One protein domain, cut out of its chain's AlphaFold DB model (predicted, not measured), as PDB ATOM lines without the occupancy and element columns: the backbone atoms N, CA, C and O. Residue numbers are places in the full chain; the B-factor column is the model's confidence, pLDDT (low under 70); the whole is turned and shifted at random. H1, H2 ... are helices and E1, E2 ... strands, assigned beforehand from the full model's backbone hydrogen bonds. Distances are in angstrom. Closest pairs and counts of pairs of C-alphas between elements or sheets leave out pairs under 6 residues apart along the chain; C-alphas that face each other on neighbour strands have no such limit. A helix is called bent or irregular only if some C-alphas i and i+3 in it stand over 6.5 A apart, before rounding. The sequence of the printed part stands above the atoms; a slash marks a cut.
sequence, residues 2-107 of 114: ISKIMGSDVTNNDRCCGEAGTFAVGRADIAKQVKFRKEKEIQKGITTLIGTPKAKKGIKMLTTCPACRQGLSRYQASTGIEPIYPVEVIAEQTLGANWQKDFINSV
ATOM      1  N   ILE A   2     -36.476 -23.020 -49.193       81.81
ATOM      2  CA  ILE A   2     -36.762 -24.418 -48.826       81.81
ATOM      3  C   ILE A   2     -38.216 -24.855 -49.090       81.81
ATOM      4  O   ILE A   2     -38.413 -25.898 -49.695       81.81
ATOM      5  N   SER A   3     -39.223 -24.033 -48.770       86.31
ATOM      6  CA  SER A   3     -40.643 -24.372 -48.994       86.31
ATOM      7  C   SER A   3     -40.975 -24.608 -50.474       86.31
ATOM      8  O   SER A   3     -41.757 -25.487 -50.810       86.31
ATOM      9  N   LYS A   4     -40.311 -23.874 -51.385       86.38
ATOM     10  CA  LYS A   4     -40.448 -24.083 -52.837       86.38
ATOM     11  C   LYS A   4     -39.889 -25.436 -53.277       86.38
ATOM     12  O   LYS A   4     -40.471 -26.065 -54.146       86.38
ATOM     13  N   ILE A   5     -38.774 -25.864 -52.681       83.31
ATOM     14  CA  ILE A   5     -38.138 -27.154 -52.986       83.31
ATOM     15  C   ILE A   5     -38.966 -28.302 -52.395       83.31
ATOM     16  O   ILE A   5     -39.101 -29.336 -53.030       83.31
ATOM     17  N   MET A   6     -39.537 -28.120 -51.200       85.06
ATOM     18  CA  MET A   6     -40.342 -29.152 -50.534       85.06
ATOM     19  C   MET A   6     -41.760 -29.297 -51.105       85.06
ATOM     20  O   MET A   6     -42.419 -30.296 -50.825       85.06
ATOM     21  N   GLY A   7     -42.250 -28.302 -51.856       83.25
ATOM     22  CA  GLY A   7     -43.634 -28.263 -52.343       83.25
ATOM     23  C   GLY A   7     -44.674 -28.138 -51.221       83.25
ATOM     24  O   GLY A   7     -45.854 -28.394 -51.442       83.25
ATOM     25  N   SER A   8     -44.243 -27.768 -50.015       84.25
ATOM     26  CA  SER A   8     -45.061 -27.673 -48.809       84.25
ATOM     27  C   SER A   8     -44.641 -26.469 -47.975       84.25
ATOM     28  O   SER A   8     -43.522 -25.957 -48.112       84.25
ATOM     29  N   ASP A   9     -45.547 -25.992 -47.120       87.31
ATOM     30  CA  ASP A   9     -45.188 -24.934 -46.186       87.31
ATOM     31  C   ASP A   9     -44.218 -25.470 -45.126       87.31
ATOM     32  O   ASP A   9     -44.393 -26.556 -44.572       87.31
ATOM     33  N   VAL A  10     -43.166 -24.696 -44.872       91.25
ATOM     34  CA  VAL A  10     -42.100 -25.043 -43.933       91.25
ATOM     35  C   VAL A  10     -41.969 -23.888 -42.964       91.25
ATOM     36  O   VAL A  10     -41.453 -22.824 -43.307       91.25
ATOM     37  N   THR A  11     -42.431 -24.111 -41.741       91.25
ATOM     38  CA  THR A  11     -42.341 -23.123 -40.672       91.25
ATOM     39  C   THR A  11     -40.989 -23.222 -39.971       91.25
ATOM     40  O   THR A  11     -40.511 -24.314 -39.653       91.25
ATOM     41  N   ASN A  12     -40.372 -22.076 -39.689       92.88
ATOM     42  CA  ASN A  12     -39.130 -22.045 -38.925       92.88
ATOM     43  C   ASN A  12     -39.374 -22.430 -37.460       92.88
ATOM     44  O   ASN A  12     -40.362 -22.031 -36.844       92.88
ATOM     45  N   ASN A  13     -38.429 -23.180 -36.890       94.81
ATOM     46  CA  ASN A  13     -38.383 -23.471 -35.464       94.81
ATOM     47  C   ASN A  13     -37.031 -23.040 -34.894       94.81
ATOM     48  O   ASN A  13     -36.020 -23.729 -35.061       94.81
ATOM     49  N   ASP A  14     -37.024 -21.900 -34.215       90.62
ATOM     50  CA  ASP A  14     -35.800 -21.257 -33.749       90.62
ATOM     51  C   ASP A  14     -35.138 -21.999 -32.576       90.62
ATOM     52  O   ASP A  14     -35.682 -22.945 -31.999       90.62
ATOM     53  N   ARG A  15     -33.945 -21.523 -32.196       94.62
ATOM     54  CA  ARG A  15     -33.062 -22.036 -31.128       94.62
ATOM     55  C   ARG A  15     -32.244 -23.277 -31.496       94.62
ATOM     56  O   ARG A  15     -32.652 -24.129 -32.283       94.62
ATOM     57  N   CYS A  16     -31.068 -23.352 -30.870       93.88
ATOM     58  CA  CYS A  16     -30.085 -24.422 -31.021       93.88
ATOM     59  C   CYS A  16     -30.586 -25.750 -30.424       93.88
ATOM     60  O   CYS A  16     -31.279 -25.753 -29.412       93.88
ATOM     61  N   CYS A  17     -30.179 -26.879 -31.013       93.56
ATOM     62  CA  CYS A  17     -30.476 -28.228 -30.516       93.56
ATOM     63  C   CYS A  17     -29.761 -28.581 -29.196       93.56
ATOM     64  O   CYS A  17     -30.142 -29.550 -28.542       93.56
ATOM     65  N   GLY A  18     -28.733 -27.814 -28.811       92.56
ATOM     66  CA  GLY A  18     -27.959 -28.014 -27.584       92.56
ATOM     67  C   GLY A  18     -26.903 -29.123 -27.653       92.56
ATOM     68  O   GLY A  18     -26.385 -29.504 -26.611       92.56
ATOM     69  N   GLU A  19     -26.596 -29.645 -28.844       88.69
ATOM     70  CA  GLU A  19     -25.681 -30.790 -29.049       88.69
ATOM     71  C   GLU A  19     -24.546 -30.494 -30.044       88.69
ATOM     72  O   GLU A  19     -23.545 -31.207 -30.081       88.69
ATOM     73  N   ALA A  20     -24.670 -29.434 -30.848       84.44
ATOM     74  CA  ALA A  20     -23.673 -29.083 -31.854       84.44
ATOM     75  C   ALA A  20     -22.309 -28.727 -31.237       84.44
ATOM     76  O   ALA A  20     -22.246 -28.071 -30.201       84.44
ATOM     77  N   GLY A  21     -21.221 -29.147 -31.897       84.69
ATOM     78  CA  GLY A  21     -19.850 -28.762 -31.535       84.69
ATOM     79  C   GLY A  21     -19.423 -29.214 -30.139       84.69
ATOM     80  O   GLY A  21     -18.868 -28.409 -29.404       84.69
ATOM     81  N   THR A  22     -19.772 -30.449 -29.753       86.62
ATOM     82  CA  THR A  22     -19.518 -31.043 -28.421       86.62
ATOM     83  C   THR A  22     -20.062 -30.234 -27.237       86.62
ATOM     84  O   THR A  22     -19.748 -30.539 -26.089       86.62
ATOM     85  N   PHE A  23     -20.949 -29.262 -27.478       90.75
ATOM     86  CA  PHE A  23     -21.469 -28.346 -26.462       90.75
ATOM     87  C   PHE A  23     -22.102 -29.062 -25.265       90.75
ATOM     88  O   PHE A  23     -21.858 -28.686 -24.119       90.75
ATOM     89  N   ALA A  24     -22.856 -30.135 -25.519       90.00
ATOM     90  CA  ALA A  24     -23.464 -30.941 -24.464       90.00
ATOM     91  C   ALA A  24     -22.437 -31.593 -23.526       90.00
ATOM     92  O   ALA A  24     -22.734 -31.781 -22.349       90.00
ATOM     93  N   VAL A  25     -21.251 -31.924 -24.040       91.19
ATOM     94  CA  VAL A  25     -20.152 -32.523 -23.273       91.19
ATOM     95  C   VAL A  25     -19.303 -31.435 -22.619       91.19
ATOM     96  O   VAL A  25     -19.001 -31.523 -21.436       91.19
ATOM     97  N   GLY A  26     -18.952 -30.385 -23.367       94.00
ATOM     98  CA  GLY A  26     -18.073 -29.318 -22.891       94.00
ATOM     99  C   GLY A  26     -18.709 -28.402 -21.844       94.00
ATOM    100  O   GLY A  26     -18.002 -27.886 -20.985       94.00
ATOM    101  N   ARG A  27     -20.032 -28.190 -21.900       93.31
ATOM    102  CA  ARG A  27     -20.796 -27.325 -20.980       93.31
ATOM    103  C   ARG A  27     -22.160 -27.925 -20.650       93.31
ATOM    104  O   ARG A  27     -23.209 -27.357 -20.966       93.31
ATOM    105  N   ALA A  28     -22.149 -29.093 -20.006       91.12
ATOM    106  CA  ALA A  28     -23.366 -29.797 -19.591       91.12
ATOM    107  C   ALA A  28     -24.291 -28.930 -18.707       91.12
ATOM    108  O   ALA A  28     -25.518 -29.025 -18.809       91.12
ATOM    109  N   ASP A  29     -23.699 -28.044 -17.901       92.19
ATOM    110  CA  ASP A  29     -24.373 -27.068 -17.040       92.19
ATOM    111  C   ASP A  29     -25.266 -26.091 -17.825       92.19
ATOM    112  O   ASP A  29     -26.388 -25.796 -17.409       92.19
ATOM    113  N   ILE A  30     -24.819 -25.646 -19.004       94.19
ATOM    114  CA  ILE A  30     -25.586 -24.747 -19.879       94.19
ATOM    115  C   ILE A  30     -26.477 -25.547 -20.837       94.19
ATOM    116  O   ILE A  30     -27.632 -25.181 -21.088       94.19
ATOM    117  N   ALA A  31     -25.969 -26.660 -21.371       93.38
ATOM    118  CA  ALA A  31     -26.646 -27.440 -22.401       93.38
ATOM    119  C   ALA A  31     -28.032 -27.922 -21.962       93.38
ATOM    120  O   ALA A  31     -28.959 -27.956 -22.775       93.38
ATOM    121  N   LYS A  32     -28.220 -28.223 -20.670       92.06
ATOM    122  CA  LYS A  32     -29.533 -28.598 -20.133       92.06
ATOM    123  C   LYS A  32     -30.586 -27.500 -20.323       92.06
ATOM    124  O   LYS A  32     -31.712 -27.811 -20.714       92.06
ATOM    125  N   GLN A  33     -30.232 -26.235 -20.096       95.00
ATOM    126  CA  GLN A  33     -31.157 -25.108 -20.265       95.00
ATOM    127  C   GLN A  33     -31.469 -24.850 -21.742       95.00
ATOM    128  O   GLN A  33     -32.625 -24.623 -22.102       95.00
ATOM    129  N   VAL A  34     -30.456 -24.946 -22.611       95.94
ATOM    130  CA  VAL A  34     -30.636 -24.819 -24.066       95.94
ATOM    131  C   VAL A  34     -31.588 -25.893 -24.581       95.94
ATOM    132  O   VAL A  34     -32.529 -25.570 -25.308       95.94
ATOM    133  N   LYS A  35     -31.406 -27.143 -24.136       93.94
ATOM    134  CA  LYS A  35     -32.308 -28.248 -24.473       93.94
ATOM    135  C   LYS A  35     -33.741 -27.969 -24.036       93.94
ATOM    136  O   LYS A  35     -34.656 -28.062 -24.847       93.94
ATOM    137  N   PHE A  36     -33.942 -27.549 -22.789       95.06
ATOM    138  CA  PHE A  36     -35.276 -27.214 -22.286       95.06
ATOM    139  C   PHE A  36     -35.942 -26.088 -23.088       95.06
ATOM    140  O   PHE A  36     -37.130 -26.158 -23.404       95.06
ATOM    141  N   ARG A  37     -35.182 -25.050 -23.467       96.94
ATOM    142  CA  ARG A  37     -35.726 -23.982 -24.308       96.94
ATOM    143  C   ARG A  37     -36.101 -24.497 -25.695       96.94
ATOM    144  O   ARG A  37     -37.174 -24.147 -26.177       96.94
ATOM    145  N   LYS A  38     -35.251 -25.314 -26.322       97.25
ATOM    146  CA  LYS A  38     -35.526 -25.880 -27.646       97.25
ATOM    147  C   LYS A  38     -36.765 -26.766 -27.639       97.25
ATOM    148  O   LYS A  38     -37.604 -26.619 -28.517       97.25
ATOM    149  N   GLU A  39     -36.921 -27.621 -26.632       97.12
ATOM    150  CA  GLU A  39     -38.103 -28.472 -26.480       97.12
ATOM    151  C   GLU A  39     -39.396 -27.651 -26.445       97.12
ATOM    152  O   GLU A  39     -40.326 -27.939 -27.194       97.12
ATOM    153  N   LYS A  40     -39.426 -26.569 -25.655       97.50
ATOM    154  CA  LYS A  40     -40.576 -25.655 -25.602       97.50
ATOM    155  C   LYS A  40     -40.870 -24.988 -26.944       97.50
ATOM    156  O   LYS A  40     -42.037 -24.852 -27.303       97.50
ATOM    157  N   GLU A  41     -39.846 -24.578 -27.692       97.81
ATOM    158  CA  GLU A  41     -40.048 -24.021 -29.037       97.81
ATOM    159  C   GLU A  41     -40.607 -25.061 -30.004       97.81
ATOM    160  O   GLU A  41     -41.494 -24.749 -30.797       97.81
ATOM    161  N   ILE A  42     -40.121 -26.303 -29.949       97.25
ATOM    162  CA  ILE A  42     -40.644 -27.401 -30.769       97.25
ATOM    163  C   ILE A  42     -42.121 -27.629 -30.437       97.25
ATOM    164  O   ILE A  42     -42.959 -27.600 -31.332       97.25
ATOM    165  N   GLN A  43     -42.458 -27.782 -29.155       97.19
ATOM    166  CA  GLN A  43     -43.837 -27.979 -28.703       97.19
ATOM    167  C   GLN A  43     -44.748 -26.824 -29.122       97.19
ATOM    168  O   GLN A  43     -45.871 -27.062 -29.563       97.19
ATOM    169  N   LYS A  44     -44.264 -25.579 -29.038       97.12
ATOM    170  CA  LYS A  44     -44.990 -24.399 -29.519       97.12
ATOM    171  C   LYS A  44     -45.268 -24.497 -31.018       97.12
ATOM    172  O   LYS A  44     -46.413 -24.327 -31.421       97.12
ATOM    173  N   GLY A  45     -44.252 -24.818 -31.822       95.88
ATOM    174  CA  GLY A  45     -44.400 -24.988 -33.270       95.88
ATOM    175  C   GLY A  45     -45.407 -26.082 -33.629       95.88
ATOM    176  O   GLY A  45     -46.306 -25.855 -34.430       95.88
ATOM    177  N   ILE A  46     -45.322 -27.243 -32.975       95.69
ATOM    178  CA  ILE A  46     -46.282 -28.341 -33.164       95.69
ATOM    179  C   ILE A  46     -47.692 -27.912 -32.749       95.69
ATOM    180  O   ILE A  46     -48.644 -28.174 -33.477       95.69
ATOM    181  N   THR A  47     -47.838 -27.205 -31.627       96.31
ATOM    182  CA  THR A  47     -49.144 -26.707 -31.170       96.31
ATOM    183  C   THR A  47     -49.761 -25.759 -32.196       96.31
ATOM    184  O   THR A  47     -50.955 -25.845 -32.455       96.31
ATOM    185  N   THR A  48     -48.961 -24.904 -32.838       94.50
ATOM    186  CA  THR A  48     -49.433 -24.049 -33.935       94.50
ATOM    187  C   THR A  48     -49.877 -24.859 -35.157       94.50
ATOM    188  O   THR A  48     -50.860 -24.491 -35.790       94.50
ATOM    189  N   LEU A  49     -49.193 -25.962 -35.477       92.19
ATOM    190  CA  LEU A  49     -49.496 -26.788 -36.651       92.19
ATOM    191  C   LEU A  49     -50.704 -27.718 -36.458       92.19
ATOM    192  O   LEU A  49     -51.477 -27.910 -37.389       92.19
ATOM    193  N   ILE A  50     -50.846 -28.333 -35.279       94.19
ATOM    194  CA  ILE A  50     -51.816 -29.422 -35.042       94.19
ATOM    195  C   ILE A  50     -52.622 -29.286 -33.738       94.19
ATOM    196  O   ILE A  50     -53.299 -30.228 -33.332       94.19
ATOM    197  N   GLY A  51     -52.519 -28.160 -33.028       95.50
ATOM    198  CA  GLY A  51     -53.298 -27.876 -31.814       95.50
ATOM    199  C   GLY A  51     -52.854 -28.604 -30.539       95.50
ATOM    200  O   GLY A  51     -53.446 -28.397 -29.484       95.50
ATOM    201  N   THR A  52     -51.813 -29.443 -30.590       95.69
ATOM    202  CA  THR A  52     -51.284 -30.169 -29.419       95.69
ATOM    203  C   THR A  52     -49.756 -30.064 -29.359       95.69
ATOM    204  O   THR A  52     -49.131 -29.901 -30.400       95.69
ATOM    205  N   PRO A  53     -49.107 -30.176 -28.186       94.94
ATOM    206  CA  PRO A  53     -47.656 -29.986 -28.070       94.94
ATOM    207  C   PRO A  53     -46.827 -31.196 -28.526       94.94
ATOM    208  O   PRO A  53     -45.598 -31.130 -28.523       94.94
ATOM    209  N   LYS A  54     -47.471 -32.313 -28.885       96.25
ATOM    210  CA  LYS A  54     -46.797 -33.565 -29.228       96.25
ATOM    211  C   LYS A  54     -47.455 -34.218 -30.436       96.25
ATOM    212  O   LYS A  54     -48.622 -34.598 -30.390       96.25
ATOM    213  N   ALA A  55     -46.678 -34.404 -31.495       94.56
ATOM    214  CA  ALA A  55     -47.114 -35.117 -32.681       94.56
ATOM    215  C   ALA A  55     -47.266 -36.617 -32.393       94.56
ATOM    216  O   ALA A  55     -46.446 -37.217 -31.697       94.56
ATOM    217  N   LYS A  56     -48.306 -37.245 -32.954       90.50
ATOM    218  CA  LYS A  56     -48.435 -38.711 -32.925       90.50
ATOM    219  C   LYS A  56     -47.477 -39.357 -33.928       90.50
ATOM    220  O   LYS A  56     -46.758 -40.274 -33.549       90.50
ATOM    221  N   LYS A  57     -47.473 -38.867 -35.176       83.50
ATOM    222  CA  LYS A  57     -46.546 -39.184 -36.280       83.50
ATOM    223  C   LYS A  57     -46.609 -38.069 -37.334       83.50
ATOM    224  O   LYS A  57     -47.563 -37.294 -37.337       83.50
ATOM    225  N   GLY A  58     -45.637 -38.035 -38.244       83.31
ATOM    226  CA  GLY A  58     -45.746 -37.301 -39.512       83.31
ATOM    227  C   GLY A  58     -45.248 -35.856 -39.506       83.31
ATOM    228  O   GLY A  58     -45.272 -35.223 -40.557       83.31
ATOM    229  N   ILE A  59     -44.758 -35.332 -38.377       92.50
ATOM    230  CA  ILE A  59     -44.100 -34.018 -38.357       92.50
ATOM    231  C   ILE A  59     -42.594 -34.206 -38.516       92.50
ATOM    232  O   ILE A  59     -41.890 -34.584 -37.577       92.50
ATOM    233  N   LYS A  60     -42.111 -33.913 -39.724       93.75
ATOM    234  CA  LYS A  60     -40.690 -33.906 -40.070       93.75
ATOM    235  C   LYS A  60     -40.067 -32.563 -39.663       93.75
ATOM    236  O   LYS A  60     -40.601 -31.506 -39.986       93.75
ATOM    237  N   MET A  61     -38.930 -32.594 -38.968       95.12
ATOM    238  CA  MET A  61     -38.130 -31.408 -38.653       95.12
ATOM    239  C   MET A  61     -36.869 -31.397 -39.514       95.12
ATOM    240  O   MET A  61     -35.993 -32.248 -39.369       95.12
ATOM    241  N   LEU A  62     -36.780 -30.411 -40.404       94.94
ATOM    242  CA  LEU A  62     -35.682 -30.299 -41.355       94.94
ATOM    243  C   LEU A  62     -34.440 -29.687 -40.695       94.94
ATOM    244  O   LEU A  62     -34.514 -28.653 -40.033       94.94
ATOM    245  N   THR A  63     -33.279 -30.295 -40.914       94.69
ATOM    246  CA  THR A  63     -31.970 -29.754 -40.516       94.69
ATOM    247  C   THR A  63     -30.940 -30.081 -41.585       94.69
ATOM    248  O   THR A  63     -31.095 -31.068 -42.282       94.69
ATOM    249  N   THR A  64     -29.879 -29.288 -41.726       93.12
ATOM    250  CA  THR A  64     -28.719 -29.600 -42.587       93.12
ATOM    251  C   THR A  64     -27.456 -29.917 -41.786       93.12
ATOM    252  O   THR A  64     -26.455 -30.349 -42.344       93.12
ATOM    253  N   CYS A  65     -27.489 -29.728 -40.464       91.69
ATOM    254  CA  CYS A  65     -26.360 -29.992 -39.578       91.69
ATOM    255  C   CYS A  65     -26.439 -31.423 -39.012       91.69
ATOM    256  O   CYS A  65     -27.438 -31.743 -38.352       91.69
ATOM    257  N   PRO A  66     -25.399 -32.266 -39.183       92.44
ATOM    258  CA  PRO A  66     -25.390 -33.627 -38.645       92.44
ATOM    259  C   PRO A  66     -25.520 -33.705 -37.126       92.44
ATOM    260  O   PRO A  66     -26.300 -34.505 -36.607       92.44
ATOM    261  N   ALA A  67     -24.842 -32.809 -36.408       92.00
ATOM    262  CA  ALA A  67     -24.954 -32.741 -34.955       92.00
ATOM    263  C   ALA A  67     -26.371 -32.339 -34.511       92.00
ATOM    264  O   ALA A  67     -26.888 -32.862 -33.528       92.00
ATOM    265  N   CYS A  68     -27.047 -31.468 -35.268       93.62
ATOM    266  CA  CYS A  68     -28.455 -31.170 -35.023       93.62
ATOM    267  C   CYS A  68     -29.359 -32.360 -35.323       93.62
ATOM    268  O   CYS A  68     -30.283 -32.567 -34.554       93.62
ATOM    269  N   ARG A  69     -29.117 -33.163 -36.368       95.06
ATOM    270  CA  ARG A  69     -29.946 -34.353 -36.632       95.06
ATOM    271  C   ARG A  69     -29.895 -35.331 -35.457       95.06
ATOM    272  O   ARG A  69     -30.939 -35.754 -34.967       95.06
ATOM    273  N   GLN A  70     -28.692 -35.614 -34.960       92.56
ATOM    274  CA  GLN A  70     -28.507 -36.446 -33.773       92.56
ATOM    275  C   GLN A  70     -29.090 -35.793 -32.513       92.56
ATOM    276  O   GLN A  70     -29.713 -36.461 -31.696       92.56
ATOM    277  N   GLY A  71     -28.909 -34.486 -32.329       93.38
ATOM    278  CA  GLY A  71     -29.425 -33.804 -31.147       93.38
ATOM    279  C   GLY A  71     -30.945 -33.693 -31.126       93.38
ATOM    280  O   GLY A  71     -31.568 -33.887 -30.085       93.38
ATOM    281  N   LEU A  72     -31.554 -33.424 -32.281       95.38
ATOM    282  CA  LEU A  72     -32.996 -33.304 -32.449       95.38
ATOM    283  C   LEU A  72     -33.712 -34.646 -32.234       95.38
ATOM    284  O   LEU A  72     -34.846 -34.653 -31.759       95.38
ATOM    285  N   SER A  73     -33.055 -35.784 -32.502       94.38
ATOM    286  CA  SER A  73     -33.669 -37.105 -32.281       94.38
ATOM    287  C   SER A  73     -33.950 -37.365 -30.801       94.38
ATOM    288  O   SER A  73     -34.906 -38.058 -30.456       94.38
ATOM    289  N   ARG A  74     -33.206 -36.712 -29.899       92.81
ATOM    290  CA  ARG A  74     -33.444 -36.784 -28.450       92.81
ATOM    291  C   ARG A  74     -34.780 -36.168 -28.017       92.81
ATOM    292  O   ARG A  74     -35.266 -36.512 -26.946       92.81
ATOM    293  N   TYR A  75     -35.386 -35.296 -28.828       95.19
ATOM    294  CA  TYR A  75     -36.689 -34.678 -28.532       95.19
ATOM    295  C   TYR A  75     -37.871 -35.502 -29.054       95.19
ATOM    296  O   TYR A  75     -39.025 -35.163 -28.784       95.19
ATOM    297  N   GLN A  76     -37.629 -36.589 -29.792       95.06
ATOM    298  CA  GLN A  76     -38.692 -37.404 -30.385       95.06
ATOM    299  C   GLN A  76     -39.637 -37.979 -29.319       95.06
ATOM    300  O   GLN A  76     -40.852 -37.964 -29.496       95.06
ATOM    301  N   ALA A  77     -39.112 -38.412 -28.169       93.94
ATOM    302  CA  ALA A  77     -39.931 -38.968 -27.089       93.94
ATOM    303  C   ALA A  77     -40.925 -37.949 -26.496       93.94
ATOM    304  O   ALA A  77     -42.061 -38.303 -26.163       93.94
ATOM    305  N   SER A  78     -40.525 -36.681 -26.378       95.12
ATOM    306  CA  SER A  78     -41.326 -35.629 -25.747       95.12
ATOM    307  C   SER A  78     -42.188 -34.834 -26.725       95.12
ATOM    308  O   SER A  78     -43.229 -34.317 -26.327       95.12
ATOM    309  N   THR A  79     -41.800 -34.764 -27.999       96.56
ATOM    310  CA  THR A  79     -42.460 -33.911 -29.004       96.56
ATOM    311  C   THR A  79     -43.008 -34.678 -30.206       96.56
ATOM    312  O   THR A  79     -43.912 -34.191 -30.874       96.56
ATOM    313  N   GLY A  80     -42.526 -35.893 -30.474       95.94
ATOM    314  CA  GLY A  80     -42.971 -36.712 -31.603       95.94
ATOM    315  C   GLY A  80     -42.451 -36.268 -32.973       95.94
ATOM    316  O   GLY A  80     -42.930 -36.782 -33.982       95.94
ATOM    317  N   ILE A  81     -41.504 -35.324 -33.028       96.38
ATOM    318  CA  ILE A  81     -40.866 -34.924 -34.290       96.38
ATOM    319  C   ILE A  81     -39.948 -36.015 -34.832       96.38
ATOM    320  O   ILE A  81     -39.351 -36.779 -34.073       96.38
ATOM    321  N   GLU A  82     -39.755 -35.994 -36.145       96.00
ATOM    322  CA  GLU A  82     -38.772 -36.810 -36.846       96.00
ATOM    323  C   GLU A  82     -37.718 -35.910 -37.513       96.00
ATOM    324  O   GLU A  82     -38.029 -35.212 -38.481       96.00
ATOM    325  N   PRO A  83     -36.474 -35.861 -37.005       95.75
ATOM    326  CA  PRO A  83     -35.416 -35.066 -37.618       95.75
ATOM    327  C   PRO A  83     -34.914 -35.707 -38.913       95.75
ATOM    328  O   PRO A  83     -34.438 -36.845 -38.913       95.75
ATOM    329  N   ILE A  84     -34.937 -34.943 -40.000       95.25
ATOM    330  CA  ILE A  84     -34.584 -35.425 -41.338       95.25
ATOM    331  C   ILE A  84     -33.798 -34.358 -42.107       95.25
ATOM    332  O   ILE A  84     -33.958 -33.155 -41.873       95.25
ATOM    333  N   TYR A  85     -32.929 -34.777 -43.023       95.31
ATOM    334  CA  TYR A  85     -32.300 -33.860 -43.963       95.31
ATOM    335  C   TYR A  85     -33.269 -33.519 -45.101       95.31
ATOM    336  O   TYR A  85     -33.944 -34.408 -45.622       95.31
ATOM    337  N   PRO A  86     -33.289 -32.264 -45.583       93.50
ATOM    338  CA  PRO A  86     -34.034 -31.902 -46.786       93.50
ATOM    339  C   PRO A  86     -33.759 -32.813 -47.986       93.50
ATOM    340  O   PRO A  86     -34.677 -33.132 -48.731       93.50
ATOM    341  N   VAL A  87     -32.513 -33.268 -48.157       93.19
ATOM    342  CA  VAL A  87     -32.133 -34.144 -49.276       93.19
ATOM    343  C   VAL A  87     -32.833 -35.505 -49.230       93.19
ATOM    344  O   VAL A  87     -33.157 -36.044 -50.279       93.19
ATOM    345  N   GLU A  88     -33.137 -36.033 -48.043       94.12
ATOM    346  CA  GLU A  88     -33.870 -37.300 -47.906       94.12
ATOM    347  C   GLU A  88     -35.335 -37.134 -48.316       94.12
ATOM    348  O   GLU A  88     -35.894 -38.018 -48.956       94.12
ATOM    349  N   VAL A  89     -35.943 -35.980 -48.013       91.94
ATOM    350  CA  VAL A  89     -37.307 -35.657 -48.466       91.94
ATOM    351  C   VAL A  89     -37.350 -35.533 -49.989       91.94
ATOM    352  O   VAL A  89     -38.247 -36.080 -50.621       91.94
ATOM    353  N   ILE A  90     -36.359 -34.864 -50.587       91.75
ATOM    354  CA  ILE A  90     -36.253 -34.719 -52.048       91.75
ATOM    355  C   ILE A  90     -36.054 -36.085 -52.709       91.75
ATOM    356  O   ILE A  90     -36.702 -36.378 -53.713       91.75
ATOM    357  N   ALA A  91     -35.180 -36.925 -52.149       94.00
ATOM    358  CA  ALA A  91     -34.942 -38.273 -52.648       94.00
ATOM    359  C   ALA A  91     -36.221 -39.120 -52.591       94.00
ATOM    360  O   ALA A  91     -36.591 -39.709 -53.598       94.00
ATOM    361  N   GLU A  92     -36.947 -39.106 -51.471       92.94
ATOM    362  CA  GLU A  92     -38.223 -39.817 -51.324       92.94
ATOM    363  C   GLU A  92     -39.273 -39.344 -52.343       92.94
ATOM    364  O   GLU A  92     -39.949 -40.165 -52.961       92.94
ATOM    365  N   GLN A  93     -39.375 -38.031 -52.573       90.56
ATOM    366  CA  GLN A  93     -40.311 -37.446 -53.541       90.56
ATOM    367  C   GLN A  93     -39.937 -37.738 -55.003       90.56
ATOM    368  O   GLN A  93     -40.826 -37.873 -55.839       90.56
ATOM    369  N   THR A  94     -38.642 -37.826 -55.320       93.12
ATOM    370  CA  THR A  94     -38.154 -37.967 -56.706       93.12
ATOM    371  C   THR A  94     -37.961 -39.427 -57.112       93.12
ATOM    372  O   THR A  94     -38.233 -39.798 -58.250       93.12
ATOM    373  N   LEU A  95     -37.469 -40.254 -56.190       95.19
ATOM    374  CA  LEU A  95     -37.052 -41.639 -56.429       95.19
ATOM    375  C   LEU A  95     -38.034 -42.661 -55.828       95.19
ATOM    376  O   LEU A  95     -37.904 -43.856 -56.079       95.19
ATOM    377  N   GLY A  96     -39.029 -42.208 -55.058       95.50
ATOM    378  CA  GLY A  96     -40.054 -43.045 -54.433       95.50
ATOM    379  C   GLY A  96     -39.672 -43.562 -53.042       95.50
ATOM    380  O   GLY A  96     -38.549 -43.409 -52.573       95.50
ATOM    381  N   ALA A  97     -40.617 -44.214 -52.357       95.00
ATOM    382  CA  ALA A  97     -40.461 -44.626 -50.955       95.00
ATOM    383  C   ALA A  97     -39.311 -45.625 -50.703       95.00
ATOM    384  O   ALA A  97     -38.764 -45.675 -49.604       95.00
ATOM    385  N   ASN A  98     -38.923 -46.405 -51.719       96.38
ATOM    386  CA  ASN A  98     -37.846 -47.395 -51.621       96.38
ATOM    387  C   ASN A  98     -36.455 -46.833 -51.956       96.38
ATOM    388  O   ASN A  98     -35.483 -47.590 -51.908       96.38
ATOM    389  N   TRP A  99     -36.334 -45.524 -52.222       96.38
ATOM    390  CA  TRP A  99     -35.104 -44.885 -52.709       96.38
ATOM    391  C   TRP A  99     -33.853 -45.276 -51.925       96.38
ATOM    392  O   TRP A  99     -32.805 -45.518 -52.515       96.38
ATOM    393  N   GLN A 100     -33.948 -45.361 -50.596       95.38
ATOM    394  CA  GLN A 100     -32.797 -45.649 -49.751       95.38
ATOM    395  C   GLN A 100     -32.323 -47.090 -49.938       95.38
ATOM    396  O   GLN A 100     -31.121 -47.342 -50.001       95.38
ATOM    397  N   LYS A 101     -33.260 -48.036 -50.047       95.00
ATOM    398  CA  LYS A 101     -32.950 -49.445 -50.295       95.00
ATOM    399  C   LYS A 101     -32.359 -49.619 -51.691       95.00
ATOM    400  O   LYS A 101     -31.347 -50.297 -51.837       95.00
ATOM    401  N   ASP A 102     -32.958 -48.974 -52.684       95.75
ATOM    402  CA  ASP A 102     -32.506 -49.045 -54.074       95.75
ATOM    403  C   ASP A 102     -31.118 -48.408 -54.238       95.75
ATOM    404  O   ASP A 102     -30.257 -48.968 -54.914       95.75
ATOM    405  N   PHE A 103     -30.858 -47.299 -53.539       93.88
ATOM    406  CA  PHE A 103     -29.544 -46.660 -53.478       93.88
ATOM    407  C   PHE A 103     -28.491 -47.548 -52.804       93.88
ATOM    408  O   PHE A 103     -27.390 -47.691 -53.317       93.88
ATOM    409  N   ILE A 104     -28.817 -48.184 -51.675       93.12
ATOM    410  CA  ILE A 104     -27.898 -49.115 -51.001       93.12
ATOM    411  C   ILE A 104     -27.561 -50.307 -51.907       93.12
ATOM    412  O   ILE A 104     -26.410 -50.727 -51.957       93.12
ATOM    413  N   ASN A 105     -28.544 -50.833 -52.641       93.69
ATOM    414  CA  ASN A 105     -28.343 -51.955 -53.558       93.69
ATOM    415  C   ASN A 105     -27.520 -51.585 -54.803       93.69
ATOM    416  O   ASN A 105     -26.980 -52.481 -55.449       93.69
ATOM    417  N   SER A 106     -27.438 -50.299 -55.163       93.62
ATOM    418  CA  SER A 106     -26.691 -49.836 -56.337       93.62
ATOM    419  C   SER A 106     -25.221 -49.519 -56.052       93.62
ATOM    420  O   SER A 106     -24.455 -49.302 -56.992       93.62
ATOM    421  N   VAL A 107     -24.804 -49.517 -54.781       93.50
ATOM    422  CA  VAL A 107     -23.427 -49.219 -54.370       93.50
ATOM    423  C   VAL A 107     -22.732 -50.449 -53.786       93.50
ATOM    424  O   VAL A 107     -23.323 -51.247 -53.060       93.50
TER     425      VAL A 107
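AT A GLANCE: This is residues 2 to 107 of the 114 residues of the protein "FAD linked oxidase domain protein" of hydrothermal vent metagenome (UniProt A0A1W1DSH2). A long helix, H3, makes one side of the domain, and the short helices H4 and H5 lie between it and a tiny ribbon of two strands, E1 and E2, in the middle. From the ribbon H6 leads away from H3, and H7 turns off at its far end; H2 sits at the corner where H3 begins, and H1 packs on H6. The printed part has 106 residues with seven named helices and two named strands, in the order H1 H2 H3 E1 H4 H5 E2 H6 H7; the sheet, E1 beside E2, is parallel, and the class is mostly helix. The whole is only just compact, close to loose, with a radius of gyration of the C-alphas of 15.2 A and spans of 45 by 35 by 24 A.

IN THESE COORDINATES: H1, residues 2 to 6, begins at C-alpha 2, (-36.762, -24.418, -48.826). After residues 7 to 19, H2 holds residues 20 to 26; it is irregular, with C-alphas 21 and 24 8.2 A apart. H3, residues 28 to 50, measures 32.4 A and begins at C-alpha 28, (-23.366, -29.797, -19.591); it is neither bent nor irregular, but only just: C-alphas 29 and 32 are 6.2 A apart. E1 is residues 60 to 62, H4 66 to 73, H5 76 to 79 and E2 82 to 84. H6, residues 86 to 95, measures 14.0 A, and H7, residues 99 to 106, 10.4 A, ending at C-alpha 106, (-26.691, -49.836, -56.337).

HOW THE PARTS SIT: E1 and E2 are parallel at 37 degrees; N 61 and O 82 are within hydrogen-bond range at 2.8 A, as are N 84 and O 61 at 3.0 A. E1, H4 H5 and E2 form a strand-helix-strand unit, two parallel strands joined through helices, with a right-handed crossover. The closest C-alphas of H4 and E2, Arg 69 and Pro 83, are 5.6 A apart. H4 touches H2, closest at the C-alphas of Ala 67 and Ala 20, 5.0 A, at a steep tilt of 66 degrees, the same way. H3 touches H5 with residues 39 to 46 alone; the closest C-alphas, Gln 43 and Thr 79, are 6.1 A apart. H2 and H3 touch only at the corner, with the C-alphas of Ala 24 and Ala 31 closest at 5.2 A. H1 touches H6, closest at the C-alphas of Met 6 and Ile 90, 7.1 A. H6 and H7 are close but not clearly touching, about perpendicular at 76 degrees, with the C-alphas of Glu 92 and Trp 99 closest at 6.1 A. H3 and H6 are apart. Each O i to N i+4 pair is within hydrogen-bond range in H1, H4, H6 and H7; H3 has 18 of 19, H2 has 1 of 3 beside 3 of 4 O i to N i+3 pairs, and H5 is too short for such a pair.

THE WHOLE: The two C-alphas farthest apart, those of Asp 29 and Ser 106, are 45.5 A apart. The printed part has no cut. The link from H1 to H2 is long. Mean pLDDT of the printed part is 93.0, and no printed residue is under 70.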